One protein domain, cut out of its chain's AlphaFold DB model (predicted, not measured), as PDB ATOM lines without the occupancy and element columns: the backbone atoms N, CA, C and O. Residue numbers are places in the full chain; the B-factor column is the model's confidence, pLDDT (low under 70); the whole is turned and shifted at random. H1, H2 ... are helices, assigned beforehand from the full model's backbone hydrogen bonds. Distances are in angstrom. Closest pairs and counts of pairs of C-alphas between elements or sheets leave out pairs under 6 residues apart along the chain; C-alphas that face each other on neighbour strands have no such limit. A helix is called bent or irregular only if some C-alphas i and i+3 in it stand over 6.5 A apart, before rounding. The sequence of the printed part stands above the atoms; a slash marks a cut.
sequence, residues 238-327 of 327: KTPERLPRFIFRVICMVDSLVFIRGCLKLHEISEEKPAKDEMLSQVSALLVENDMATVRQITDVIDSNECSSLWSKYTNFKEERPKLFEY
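This is residues 238 to 327 of the 327 residues of an uncharacterized protein of Alteromonas macleodii (UniProt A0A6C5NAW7). Look first at the longest helix, H1, which H2 crosses as an X; short H3 packs on both, and H4 packs on the start of H2. Residues 319 to 327 stick out as a tail. The printed part has 90 residues, is all helix with four named helices, H1 to H4, and is only just compact, close to loose: radius of gyration of the C-alphas 14.4 A, spans 51 by 25 by 17 A.

In H1, residues 243 to 263, residues 250 to 255 touch H2, residues 272 to 287, at a steep tilt of 62 degrees, opposite ways; the closest C-alphas, Ile 251 and Val 283, are 6.5 A apart. H3, residues 295 to 302, touches H2, closest at C-alphas Val 295 and Ser 284, 6.3 A, and H1, closest at C-alphas Val 301 and Pro 244, 6.3 A. H4, residues 305 to 316, touches H2 with residues 311 to 315 alone, closest at C-alphas Tyr 314 and Glu 272, 5.9 A. Every O i to N i+4 pair is within hydrogen-bond range in H1, H2 and H3; H4 has 4 of 8, and 6 of 9 O i to N i+3.

Find C-alpha 243 at (57.727, 2.196, -11.162); H1 runs 30.6 A from there, H2 22.0 A, H3 10.5 A. H4, 17.2 A, ends at C-alpha 316, (29.099, -2.088, -16.216), and is only just irregular: C-alphas 306 and 309 are 6.8 A apart.

The printed part has no cut, and no link is long. The C-alphas farthest apart, Thr 239 and Tyr 327, stand at 52.2 A. The pLDDT is under 70 at residues 265 to 273, 275 and 305 to 327.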
ATOM      1  N   LYS A 238      61.631   4.019  -5.934       77.06
ATOM      2  CA  LYS A 238      62.843   4.499  -6.641       77.06
ATOM      3  C   LYS A 238      63.406   3.520  -7.678       77.06
ATOM      4  O   LYS A 238      64.059   3.966  -8.617       77.06
ATOM      5  N   THR A 239      63.163   2.217  -7.537       78.38
ATOM      6  CA  THR A 239      63.698   1.213  -8.464       78.38
ATOM      7  C   THR A 239      62.841   1.085  -9.733       78.38
ATOM      8  O   THR A 239      61.611   1.148  -9.646       78.38
ATOM      9  N   PRO A 240      63.447   0.876 -10.920       79.56
ATOM     10  CA  PRO A 240      62.707   0.756 -12.181       79.56
ATOM     11  C   PRO A 240      61.619  -0.327 -12.175       79.56
ATOM     12  O   PRO A 240      60.561  -0.138 -12.767       79.56
ATOM     13  N   GLU A 241      61.831  -1.432 -11.457       76.38
ATOM     14  CA  GLU A 241      60.890  -2.558 -11.363       76.38
ATOM     15  C   GLU A 241      59.641  -2.224 -10.537       76.38
ATOM     16  O   GLU A 241      58.620  -2.901 -10.634       76.38
ATOM     17  N   ARG A 242      59.724  -1.189  -9.695       76.31
ATOM     18  CA  ARG A 242      58.635  -0.724  -8.829       76.31
ATOM     19  C   ARG A 242      57.842   0.427  -9.444       76.31
ATOM     20  O   ARG A 242      56.728   0.685  -8.998       76.31
ATOM     21  N   LEU A 243      58.369   1.070 -10.485       79.06
ATOM     22  CA  LEU A 243      57.727   2.196 -11.162       79.06
ATOM     23  C   LEU A 243      56.308   1.884 -11.686       79.06
ATOM     24  O   LEU A 243      55.434   2.722 -11.472       79.06
ATOM     25  N   PRO A 244      56.017   0.708 -12.284       76.44
ATOM     26  CA  PRO A 244      54.652   0.380 -12.705       76.44
ATOM     27  C   PRO A 244      53.637   0.412 -11.554       76.44
ATOM     28  O   PRO A 244      52.528   0.902 -11.725       76.44
ATOM     29  N   ARG A 245      54.039  -0.024 -10.349       72.56
ATOM     30  CA  ARG A 245      53.170  -0.002  -9.158       72.56
ATOM     31  C   ARG A 245      52.871   1.418  -8.693       72.56
ATOM     32  O   ARG A 245      51.735   1.707  -8.338       72.56
ATOM     33  N   PHE A 246      53.868   2.301  -8.727       80.44
ATOM     34  CA  PHE A 246      53.674   3.723  -8.439       80.44
ATOM     35  C   PHE A 246      52.689   4.364  -9.424       80.44
ATOM     36  O   PHE A 246      51.733   5.011  -9.007       80.44
ATOM     37  N   ILE A 247      52.876   4.122 -10.726       78.88
ATOM     38  CA  ILE A 247      51.972   4.622 -11.772       78.88
ATOM     39  C   ILE A 247      50.550   4.090 -11.550       78.88
ATOM     40  O   ILE A 247      49.600   4.866 -11.599       78.88
ATOM     41  N   PHE A 248      50.397   2.800 -11.237       74.75
ATOM     42  CA  PHE A 248      49.095   2.207 -10.927       74.75
ATOM     43  C   PHE A 248      48.419   2.872  -9.720       74.75
ATOM     44  O   PHE A 248      47.231   3.183  -9.776       74.75
ATOM     45  N   ARG A 249      49.163   3.171  -8.647       78.38
ATOM     46  CA  ARG A 249      48.611   3.907  -7.499       78.38
ATOM     47  C   ARG A 249      48.124   5.304  -7.874       78.38
ATOM     48  O   ARG A 249      47.067   5.715  -7.403       78.38
ATOM     49  N   VAL A 250      48.864   6.009  -8.729       84.38
ATOM     50  CA  VAL A 250      48.461   7.328  -9.236       84.38
ATOM     51  C   VAL A 250      47.197   7.202 -10.088       84.38
ATOM     52  O   VAL A 250      46.284   7.998  -9.910       84.38
ATOM     53  N   ILE A 251      47.094   6.174 -10.940       78.69
ATOM     54  CA  ILE A 251      45.875   5.877 -11.712       78.69
ATOM     55  C   ILE A 251      44.675   5.662 -10.779       78.69
ATOM     56  O   ILE A 251      43.641   6.288 -10.985       78.69
ATOM     57  N   CYS A 252      44.803   4.847  -9.726       75.12
ATOM     58  CA  CYS A 252      43.721   4.637  -8.754       75.12
ATOM     59  C   CYS A 252      43.309   5.934  -8.040       75.12
ATOM     60  O   CYS A 252      42.130   6.160  -7.786       75.12
ATOM     61  N   MET A 253      44.276   6.793  -7.720       85.19
ATOM     62  CA  MET A 253      44.006   8.098  -7.119       85.19
ATOM     63  C   MET A 253      43.240   9.012  -8.090       85.19
ATOM     64  O   MET A 253      42.227   9.596  -7.702       85.19
ATOM     65  N   VAL A 254      43.658   9.085  -9.359       85.50
ATOM     66  CA  VAL A 254      42.951   9.857 -10.394       85.50
ATOM     67  C   VAL A 254      41.549   9.291 -10.660       85.50
ATOM     68  O   VAL A 254      40.611  10.072 -10.798       85.50
ATOM     69  N   ASP A 255      41.365   7.966 -10.646       77.56
ATOM     70  CA  ASP A 255      40.043   7.318 -10.736       77.56
ATOM     71  C   ASP A 255      39.090   7.818  -9.647       77.56
ATOM     72  O   ASP A 255      37.974   8.253  -9.946       77.56
ATOM     73  N   SER A 256      39.557   7.855  -8.396       82.12
ATOM     74  CA  SER A 256      38.785   8.403  -7.279       82.12
ATOM     75  C   SER A 256      38.425   9.875  -7.493       82.12
ATOM     76  O   SER A 256      37.278  10.259  -7.262       82.12
ATOM     77  N   LEU A 257      39.360  10.706  -7.974       84.75
ATOM     78  CA  LEU A 257      39.099  12.125  -8.256       84.75
ATOM     79  C   LEU A 257      38.044  12.313  -9.354       84.75
ATOM     80  O   LEU A 257      37.119  13.115  -9.196       84.75
ATOM     81  N   VAL A 258      38.163  11.569 -10.458       78.56
ATOM     82  CA  VAL A 258      37.205  11.598 -11.572       78.56
ATOM     83  C   VAL A 258      35.821  11.181 -11.088       78.56
ATOM     84  O   VAL A 258      34.837  11.869 -11.376       78.56
ATOM     85  N   PHE A 259      35.744  10.110 -10.296       76.94
ATOM     86  CA  PHE A 259      34.497   9.639  -9.711       76.94
ATOM     87  C   PHE A 259      33.838  10.702  -8.818       76.94
ATOM     88  O   PHE A 259      32.674  11.049  -9.036       76.94
ATOM     89  N   ILE A 260      34.583  11.275  -7.864       81.75
ATOM     90  CA  ILE A 260      34.073  12.309  -6.948       81.75
ATOM     91  C   ILE A 260      33.543  13.512  -7.739       81.75
ATOM     92  O   ILE A 260      32.424  13.973  -7.502       81.75
ATOM     93  N   ARG A 261      34.308  14.003  -8.724       80.75
ATOM     94  CA  ARG A 261      33.901  15.136  -9.574       80.75
ATOM     95  C   ARG A 261      32.657  14.820 -10.403       80.75
ATOM     96  O   ARG A 261      31.804  15.695 -10.572       80.75
ATOM     97  N   GLY A 262      32.521  13.585 -10.878       74.75
ATOM     98  CA  GLY A 262      31.313  13.108 -11.544       74.75
ATOM     99  C   GLY A 262      30.086  13.135 -10.627       74.75
ATOM    100  O   GLY A 262      29.043  13.669 -11.012       74.75
ATOM    101  N   CYS A 263      30.214  12.660  -9.383       72.75
ATOM    102  CA  CYS A 263      29.134  12.713  -8.387       72.75
ATOM    103  C   CYS A 263      28.724  14.149  -8.027       72.75
ATOM    104  O   CYS A 263      27.538  14.432  -7.852       72.75
ATOM    105  N   LEU A 264      29.683  15.077  -7.987       72.06
ATOM    106  CA  LEU A 264      29.436  16.506  -7.767       72.06
ATOM    107  C   LEU A 264      28.868  17.233  -9.001       72.06
ATOM    108  O   LEU A 264      28.642  18.442  -8.943       72.06
ATOM    109  N   LYS A 265      28.625  16.522 -10.115       68.62
ATOM    110  CA  LYS A 265      28.222  17.080 -11.421       68.62
ATOM    111  C   LYS A 265      29.199  18.127 -11.963       68.62
ATOM    112  O   LYS A 265      28.812  19.001 -12.736       68.62
ATOM    113  N   LEU A 266      30.463  18.046 -11.558       55.94
ATOM    114  CA  LEU A 266      31.521  18.911 -12.069       55.94
ATOM    115  C   LEU A 266      32.026  18.412 -13.427       55.94
ATOM    116  O   LEU A 266      32.517  19.228 -14.202       55.94
ATOM    117  N   HIS A 267      31.901  17.110 -13.722       53.62
ATOM    118  CA  HIS A 267      32.300  16.462 -14.982       53.62
ATOM    119  C   HIS A 267      31.245  15.436 -15.442       53.62
ATOM    120  O   HIS A 267      30.618  14.770 -14.618       53.62
ATOM    121  N   GLU A 268      31.063  15.275 -16.758       53.19
ATOM    122  CA  GLU A 268      30.271  14.174 -17.327       53.19
ATOM    123  C   GLU A 268      31.119  12.891 -17.377       53.19
ATOM    124  O   GLU A 268      32.200  12.881 -17.963       53.19
ATOM    125  N   ILE A 269      30.643  11.800 -16.766       51.16
ATOM    126  CA  ILE A 269      31.322  10.494 -16.812       51.16
ATOM    127  C   ILE A 269      31.012   9.843 -18.166       51.16
ATOM    128  O   ILE A 269      29.851   9.579 -18.486       51.16
ATOM    129  N   SER A 270      32.051   9.624 -18.968       50.72
ATOM    130  CA  SER A 270      31.945   9.212 -20.370       50.72
ATOM    131  C   SER A 270      32.158   7.703 -20.577       50.72
ATOM    132  O   SER A 270      32.431   6.955 -19.641       50.72
ATOM    133  N   GLU A 271      31.984   7.247 -21.820       55.81
ATOM    134  CA  GLU A 271      32.168   5.856 -22.256       55.81
ATOM    135  C   GLU A 271      33.626   5.375 -22.070       55.81
ATOM    136  O   GLU A 271      34.541   6.180 -21.921       55.81
ATOM    137  N   GLU A 272      33.867   4.057 -22.109       53.53
ATOM    138  CA  GLU A 272      35.166   3.434 -21.774       53.53
ATOM    139  C   GLU A 272      36.374   4.059 -22.496       53.53
ATOM    140  O   GLU A 272      37.417   4.303 -21.891       53.53
ATOM    141  N   LYS A 273      36.242   4.333 -23.798       60.84
ATOM    142  CA  LYS A 273      37.331   4.899 -24.600       60.84
ATOM    143  C   LYS A 273      37.649   6.353 -24.195       60.84
ATOM    144  O   LYS A 273      38.804   6.617 -23.875       60.84
ATOM    145  N   PRO A 274      36.660   7.257 -24.097       70.69
ATOM    146  CA  PRO A 274      36.846   8.557 -23.455       70.69
ATOM    147  C   PRO A 274      37.416   8.506 -22.028       70.69
ATOM    148  O   PRO A 274      38.223   9.359 -21.685       70.69
ATOM    149  N   ALA A 275      37.036   7.525 -21.200       66.69
ATOM    150  CA  ALA A 275      37.545   7.398 -19.830       66.69
ATOM    151  C   ALA A 275      39.038   7.026 -19.787       66.69
ATOM    152  O   ALA A 275      39.786   7.570 -18.977       66.69
ATOM    153  N   LYS A 276      39.492   6.146 -20.691       73.00
ATOM    154  CA  LYS A 276      40.918   5.818 -20.858       73.00
ATOM    155  C   LYS A 276      41.731   7.016 -21.344       73.00
ATOM    156  O   LYS A 276      42.798   7.282 -20.795       73.00
ATOM    157  N   ASP A 277      41.216   7.743 -22.335       80.00
ATOM    158  CA  ASP A 277      41.870   8.944 -22.870       80.00
ATOM    159  C   ASP A 277      41.965  10.048 -21.795       80.00
ATOM    160  O   ASP A 277      43.015  10.676 -21.638       80.00
ATOM    161  N   GLU A 278      40.908  10.232 -20.997       80.88
ATOM    162  CA  GLU A 278      40.877  11.170 -19.869       80.88
ATOM    163  C   GLU A 278      41.852  10.762 -18.753       80.88
ATOM    164  O   GLU A 278      42.614  11.596 -18.261       80.88
ATOM    165  N   MET A 279      41.896   9.473 -18.398       82.69
ATOM    166  CA  MET A 279      42.842   8.949 -17.410       82.69
ATOM    167  C   MET A 279      44.287   9.169 -17.858       82.69
ATOM    168  O   MET A 279      45.108   9.668 -17.088       82.69
ATOM    169  N   LEU A 280      44.603   8.838 -19.114       87.25
ATOM    170  CA  LEU A 280      45.933   9.055 -19.678       87.25
ATOM    171  C   LEU A 280      46.305  10.540 -19.649       87.25
ATOM    172  O   LEU A 280      47.433  10.865 -19.282       87.25
ATOM    173  N   SER A 281      45.370  11.427 -19.999       88.81
ATOM    174  CA  SER A 281      45.565  12.879 -19.966       88.81
ATOM    175  C   SER A 281      45.896  13.378 -18.553       88.81
ATOM    176  O   SER A 281      46.954  13.974 -18.341       88.81
ATOM    177  N   GLN A 282      45.052  13.065 -17.564       89.38
ATOM    178  CA  GLN A 282      45.231  13.534 -16.185       89.38
ATOM    179  C   GLN A 282      46.475  12.937 -15.513       89.38
ATOM    180  O   GLN A 282      47.241  13.660 -14.874       89.38
ATOM    181  N   VAL A 283      46.730  11.637 -15.685       90.12
ATOM    182  CA  VAL A 283      47.924  10.984 -15.124       90.12
ATOM    183  C   VAL A 283      49.194  11.507 -15.796       90.12
ATOM    184  O   VAL A 283      50.203  11.703 -15.119       90.12
ATOM    185  N   SER A 284      49.156  11.798 -17.102       92.00
ATOM    186  CA  SER A 284      50.294  12.415 -17.795       92.00
ATOM    187  C   SER A 284      50.569  13.826 -17.285       92.00
ATOM    188  O   SER A 284      51.729  14.139 -17.030       92.00
ATOM    189  N   ALA A 285      49.537  14.646 -17.065       91.62
ATOM    190  CA  ALA A 285      49.702  15.976 -16.480       91.62
ATOM    191  C   ALA A 285      50.360  15.907 -15.089       91.62
ATOM    192  O   ALA A 285      51.243  16.693 -14.770       91.62
ATOM    193  N   LEU A 286      50.003  14.914 -14.269       92.44
ATOM    194  CA  LEU A 286      50.592  14.759 -12.938       92.44
ATOM    195  C   LEU A 286      52.014  14.187 -12.960       92.44
ATOM    196  O   LEU A 286      52.863  14.647 -12.200       92.44
ATOM    197  N   LEU A 287      52.294  13.181 -13.792       93.31
ATOM    198  CA  LEU A 287      53.559  12.441 -13.726       93.31
ATOM    199  C   LEU A 287      54.610  12.902 -14.734       93.31
ATOM    200  O   LEU A 287      55.796  12.863 -14.416       93.31
ATOM    201  N   VAL A 288      54.209  13.314 -15.936       91.94
ATOM    202  CA  VAL A 288      55.146  13.740 -16.988       91.94
ATOM    203  C   VAL A 288      55.596  15.174 -16.741       91.94
ATOM    204  O   VAL A 288      56.788  15.443 -16.813       91.94
ATOM    205  N   GLU A 289      54.679  16.081 -16.388       90.12
ATOM    206  CA  GLU A 289      55.029  17.488 -16.111       90.12
ATOM    207  C   GLU A 289      55.914  17.647 -14.864       90.12
ATOM    208  O   GLU A 289      56.588  18.662 -14.716       90.12
ATOM    209  N   ASN A 290      55.945  16.631 -13.992       89.50
ATOM    210  CA  ASN A 290      56.776  16.582 -12.787       89.50
ATOM    211  C   ASN A 290      57.973  15.613 -12.906       89.50
ATOM    212  O   ASN A 290      58.551  15.235 -11.889       89.50
ATOM    213  N   ASP A 291      58.338  15.183 -14.122       89.62
ATOM    214  CA  ASP A 291      59.497  14.316 -14.404       89.62
ATOM    215  C   ASP A 291      59.508  12.965 -13.640       89.62
ATOM    216  O   ASP A 291      60.562  12.379 -13.368       89.62
ATOM    217  N   MET A 292      58.335  12.424 -13.292       91.38
ATOM    218  CA  MET A 292      58.203  11.195 -12.496       91.38
ATOM    219  C   MET A 292      58.037   9.923 -13.338       91.38
ATOM    220  O   MET A 292      58.434   8.841 -12.886       91.38
ATOM    221  N   ALA A 293      57.461  10.037 -14.540       90.88
ATOM    222  CA  ALA A 293      57.289   8.948 -15.505       90.88
ATOM    223  C   ALA A 293      57.180   9.483 -16.945       90.88
ATOM    224  O   ALA A 293      56.874  10.649 -17.171       90.88
ATOM    225  N   THR A 294      57.401   8.617 -17.936       92.62
ATOM    226  CA  THR A 294      57.166   8.937 -19.356       92.62
ATOM    227  C   THR A 294      55.767   8.513 -19.798       92.62
ATOM    228  O   THR A 294      55.227   7.534 -19.284       92.62
ATOM    229  N   VAL A 295      55.219   9.172 -20.827       92.38
ATOM    230  CA  VAL A 295      53.920   8.804 -21.429       92.38
ATOM    231  C   VAL A 295      53.863   7.316 -21.774       92.38
ATOM    232  O   VAL A 295      52.895   6.649 -21.443       92.38
ATOM    233  N   ARG A 296      54.936   6.763 -22.360       91.44
ATOM    234  CA  ARG A 296      55.004   5.338 -22.714       91.44
ATOM    235  C   ARG A 296      54.827   4.425 -21.498       91.44
ATOM    236  O   ARG A 296      54.054   3.483 -21.567       91.44
ATOM    237  N   GLN A 297      55.511   4.720 -20.392       90.31
ATOM    238  CA  GLN A 297      55.395   3.931 -19.160       90.31
ATOM    239  C   GLN A 297      53.990   4.015 -18.556       90.31
ATOM    240  O   GLN A 297      53.526   3.043 -17.972       90.31
ATOM    241  N   ILE A 298      53.315   5.159 -18.699       89.88
ATOM    242  CA  ILE A 298      51.931   5.339 -18.250       89.88
ATOM    243  C   ILE A 298      50.980   4.514 -19.123       89.88
ATOM    244  O   ILE A 298      50.173   3.755 -18.591       89.88
ATOM    245  N   THR A 299      51.110   4.612 -20.450       89.81
ATOM    246  CA  THR A 299      50.315   3.828 -21.407       89.81
ATOM    247  C   THR A 299      50.475   2.326 -21.172       89.81
ATOM    248  O   THR A 299      49.472   1.624 -21.085       89.81
ATOM    249  N   ASP A 300      51.707   1.847 -20.968       87.44
ATOM    250  CA  ASP A 300      51.988   0.429 -20.708       87.44
ATOM    251  C   ASP A 300      51.238  -0.099 -19.461       87.44
ATOM    252  O   ASP A 300      50.818  -1.256 -19.440       87.44
ATOM    253  N   VAL A 301      51.042   0.734 -18.425       80.81
ATOM    254  CA  VAL A 301      50.277   0.364 -17.216       80.81
ATOM    255  C   VAL A 301      48.767   0.453 -17.455       80.81
ATOM    256  O   VAL A 301      48.047  -0.464 -17.066       80.81
ATOM    257  N   ILE A 302      48.282   1.502 -18.128       80.38
ATOM    258  CA  ILE A 302      46.856   1.682 -18.468       80.38
ATOM    259  C   ILE A 302      46.318   0.514 -19.308       80.38
ATOM    260  O   ILE A 302      45.200   0.041 -19.073       80.38
ATOM    261  N   ASP A 303      47.128   0.027 -20.248       82.56
ATOM    262  CA  ASP A 303      46.793  -1.090 -21.136       82.56
ATOM    263  C   ASP A 303      47.045  -2.469 -20.497       82.56
ATOM    264  O   ASP A 303      46.767  -3.506 -21.106       82.56
ATOM    265  N   SER A 304      47.571  -2.512 -19.269       75.75
ATOM    266  CA  SER A 304      47.870  -3.760 -18.572       75.75
ATOM    267  C   SER A 304      46.611  -4.469 -18.057       75.75
ATOM    268  O   SER A 304      45.562  -3.869 -17.805       75.75
ATOM    269  N   ASN A 305      46.741  -5.774 -17.801       67.38
ATOM    270  CA  ASN A 305      45.680  -6.562 -17.168       67.38
ATOM    271  C   ASN A 305      45.330  -6.055 -15.757       67.38
ATOM    272  O   ASN A 305      44.220  -6.299 -15.296       67.38
ATOM    273  N   GLU A 306      46.233  -5.339 -15.077       61.69
ATOM    274  CA  GLU A 306      45.991  -4.795 -13.734       61.69
ATOM    275  C   GLU A 306      44.931  -3.682 -13.761       61.69
ATOM    276  O   GLU A 306      44.138  -3.566 -12.830       61.69
ATOM    277  N   CYS A 307      44.845  -2.925 -14.860       59.47
ATOM    278  CA  CYS A 307      43.809  -1.909 -15.067       59.47
ATOM    279  C   CYS A 307      42.539  -2.463 -15.737       59.47
ATOM    280  O   CYS A 307      41.523  -1.773 -15.778       59.47
ATOM    281  N   SER A 308      42.542  -3.706 -16.232       61.88
ATOM    282  CA  SER A 308      41.379  -4.294 -16.923       61.88
ATOM    283  C   SER A 308      40.106  -4.329 -16.063       61.88
ATOM    284  O   SER A 308      39.014  -4.078 -16.574       61.88
ATOM    285  N   SER A 309      40.249  -4.542 -14.750       55.44
ATOM    286  CA  SER A 309      39.154  -4.498 -13.772       55.44
ATOM    287  C   SER A 309      38.678  -3.077 -13.437       55.44
ATOM    288  O   SER A 309      37.517  -2.890 -13.085       55.44
ATOM    289  N   LEU A 310      39.535  -2.059 -13.577       58.69
ATOM    290  CA  LEU A 310      39.114  -0.655 -13.483       58.69
ATOM    291  C   LEU A 310      38.222  -0.298 -14.677       58.69
ATOM    292  O   LEU A 310      37.205   0.366 -14.516       58.69
ATOM    293  N   TRP A 311      38.554  -0.800 -15.868       58.22
ATOM    294  CA  TRP A 311      37.787  -0.537 -17.087       58.22
ATOM    295  C   TRP A 311      36.433  -1.253 -17.117       58.22
ATOM    296  O   TRP A 311      35.456  -0.666 -17.585       58.22
ATOM    297  N   SER A 312      36.336  -2.467 -16.559       53.00
ATOM    298  CA  SER A 312      35.057  -3.190 -16.450       53.00
ATOM    299  C   SER A 312      34.027  -2.451 -15.583       53.00
ATOM    300  O   SER A 312      32.828  -2.500 -15.860       53.00
ATOM    301  N   LYS A 313      34.485  -1.680 -14.583       53.16
ATOM    302  CA  LYS A 313      33.635  -0.799 -13.764       53.16
ATOM    303  C   LYS A 313      32.931   0.264 -14.611       53.16
ATOM    304  O   LYS A 313      31.763   0.526 -14.354       53.16
ATOM    305  N   TYR A 314      33.592   0.839 -15.623       48.97
ATOM    306  CA  TYR A 314      33.029   1.877 -16.505       48.97
ATOM    307  C   TYR A 314      32.088   1.326 -17.585       48.97
ATOM    308  O   TYR A 314      31.140   2.008 -17.980       48.97
ATOM    309  N   THR A 315      32.303   0.091 -18.046       44.44
ATOM    310  CA  THR A 315      31.379  -0.598 -18.962       44.44
ATOM    311  C   THR A 315      30.119  -1.093 -18.246       44.44
ATOM    312  O   THR A 315      29.020  -0.869 -18.752       44.44
ATOM    313  N   ASN A 316      30.241  -1.642 -17.031       41.12
ATOM    314  CA  ASN A 316      29.099  -2.088 -16.216       41.12
ATOM    315  C   ASN A 316      28.336  -0.929 -15.541       41.12
ATOM    316  O   ASN A 316      27.148  -1.058 -15.238       41.12
ATOM    317  N   PHE A 317      28.963   0.244 -15.388       40.38
ATOM    318  CA  PHE A 317      28.320   1.466 -14.876       40.38
ATOM    319  C   PHE A 317      27.097   1.907 -15.699       40.38
ATOM    320  O   PHE A 317      26.208   2.587 -15.183       40.38
ATOM    321  N   LYS A 318      27.043   1.547 -16.991       36.97
ATOM    322  CA  LYS A 318      25.894   1.829 -17.867       36.97
ATOM    323  C   LYS A 318      24.688   0.930 -17.570       36.97
ATOM    324  O   LYS A 318      23.563   1.382 -17.769       36.97
ATOM    325  N   GLU A 319      24.902  -0.300 -17.106       38.88
ATOM    326  CA  GLU A 319      23.844  -1.303 -16.901       38.88
ATOM    327  C   GLU A 319      23.281  -1.288 -15.468       38.88
ATOM    328  O   GLU A 319      22.070  -1.414 -15.284       38.88
ATOM    329  N   GLU A 320      24.111  -0.996 -14.457       38.62
ATOM    330  CA  GLU A 320      23.693  -0.785 -13.053       38.62
ATOM    331  C   GLU A 320      23.062   0.594 -12.791       38.62
ATOM    332  O   GLU A 320      22.855   1.005 -11.647       38.62
ATOM    333  N   ARG A 321      22.695   1.316 -13.853       38.25
ATOM    334  CA  ARG A 321      21.912   2.550 -13.786       38.25
ATOM    335  C   ARG A 321      20.431   2.263 -14.076       38.25
ATOM    336  O   ARG A 321      19.945   2.655 -15.136       38.25
ATOM    337  N   PRO A 322      19.627   1.679 -13.167       33.75
ATOM    338  CA  PRO A 322      18.197   1.901 -13.230       33.75
ATOM    339  C   PRO A 322      17.913   3.300 -12.662       33.75
ATOM    340  O   PRO A 322      18.071   3.550 -11.473       33.75
ATOM    341  N   LYS A 323      17.425   4.215 -13.507       37.22
ATOM    342  CA  LYS A 323      16.557   5.331 -13.071       37.22
ATOM    343  C   LYS A 323      17.164   6.421 -12.159       37.22
ATOM    344  O   LYS A 323      16.416   7.112 -11.480       37.22
ATOM    345  N   LEU A 324      18.481   6.637 -12.147       36.62
ATOM    346  CA  LEU A 324      19.106   7.698 -11.323       36.62
ATOM    347  C   LEU A 324      19.175   9.088 -11.991       36.62
ATOM    348  O   LEU A 324      19.598  10.049 -11.357       36.62
ATOM    349  N   PHE A 325      18.754   9.211 -13.255       33.97
ATOM    350  CA  PHE A 325      18.713  10.487 -13.991       33.97
ATOM    351  C   PHE A 325      17.428  10.678 -14.815       33.97
ATOM    352  O   PHE A 325      17.388  11.514 -15.710       33.97
ATOM    353  N   GLU A 326      16.369   9.932 -14.499       27.20
ATOM    354  CA  GLU A 326      15.020  10.244 -14.976       27.20
ATOM    355  C   GLU A 326      14.175  10.721 -13.794       27.20
ATOM    356  O   GLU A 326      13.558   9.917 -13.100       27.20
ATOM    357  N   TYR A 327      14.204  12.035 -13.572       31.75
ATOM    358  CA  TYR A 327      13.019  12.860 -13.326       31.75
ATOM    359  C   TYR A 327      13.236  14.234 -13.954       31.75
ATOM    360  O   TYR A 327      14.312  14.825 -13.702       31.75
TER     361      TYR A 327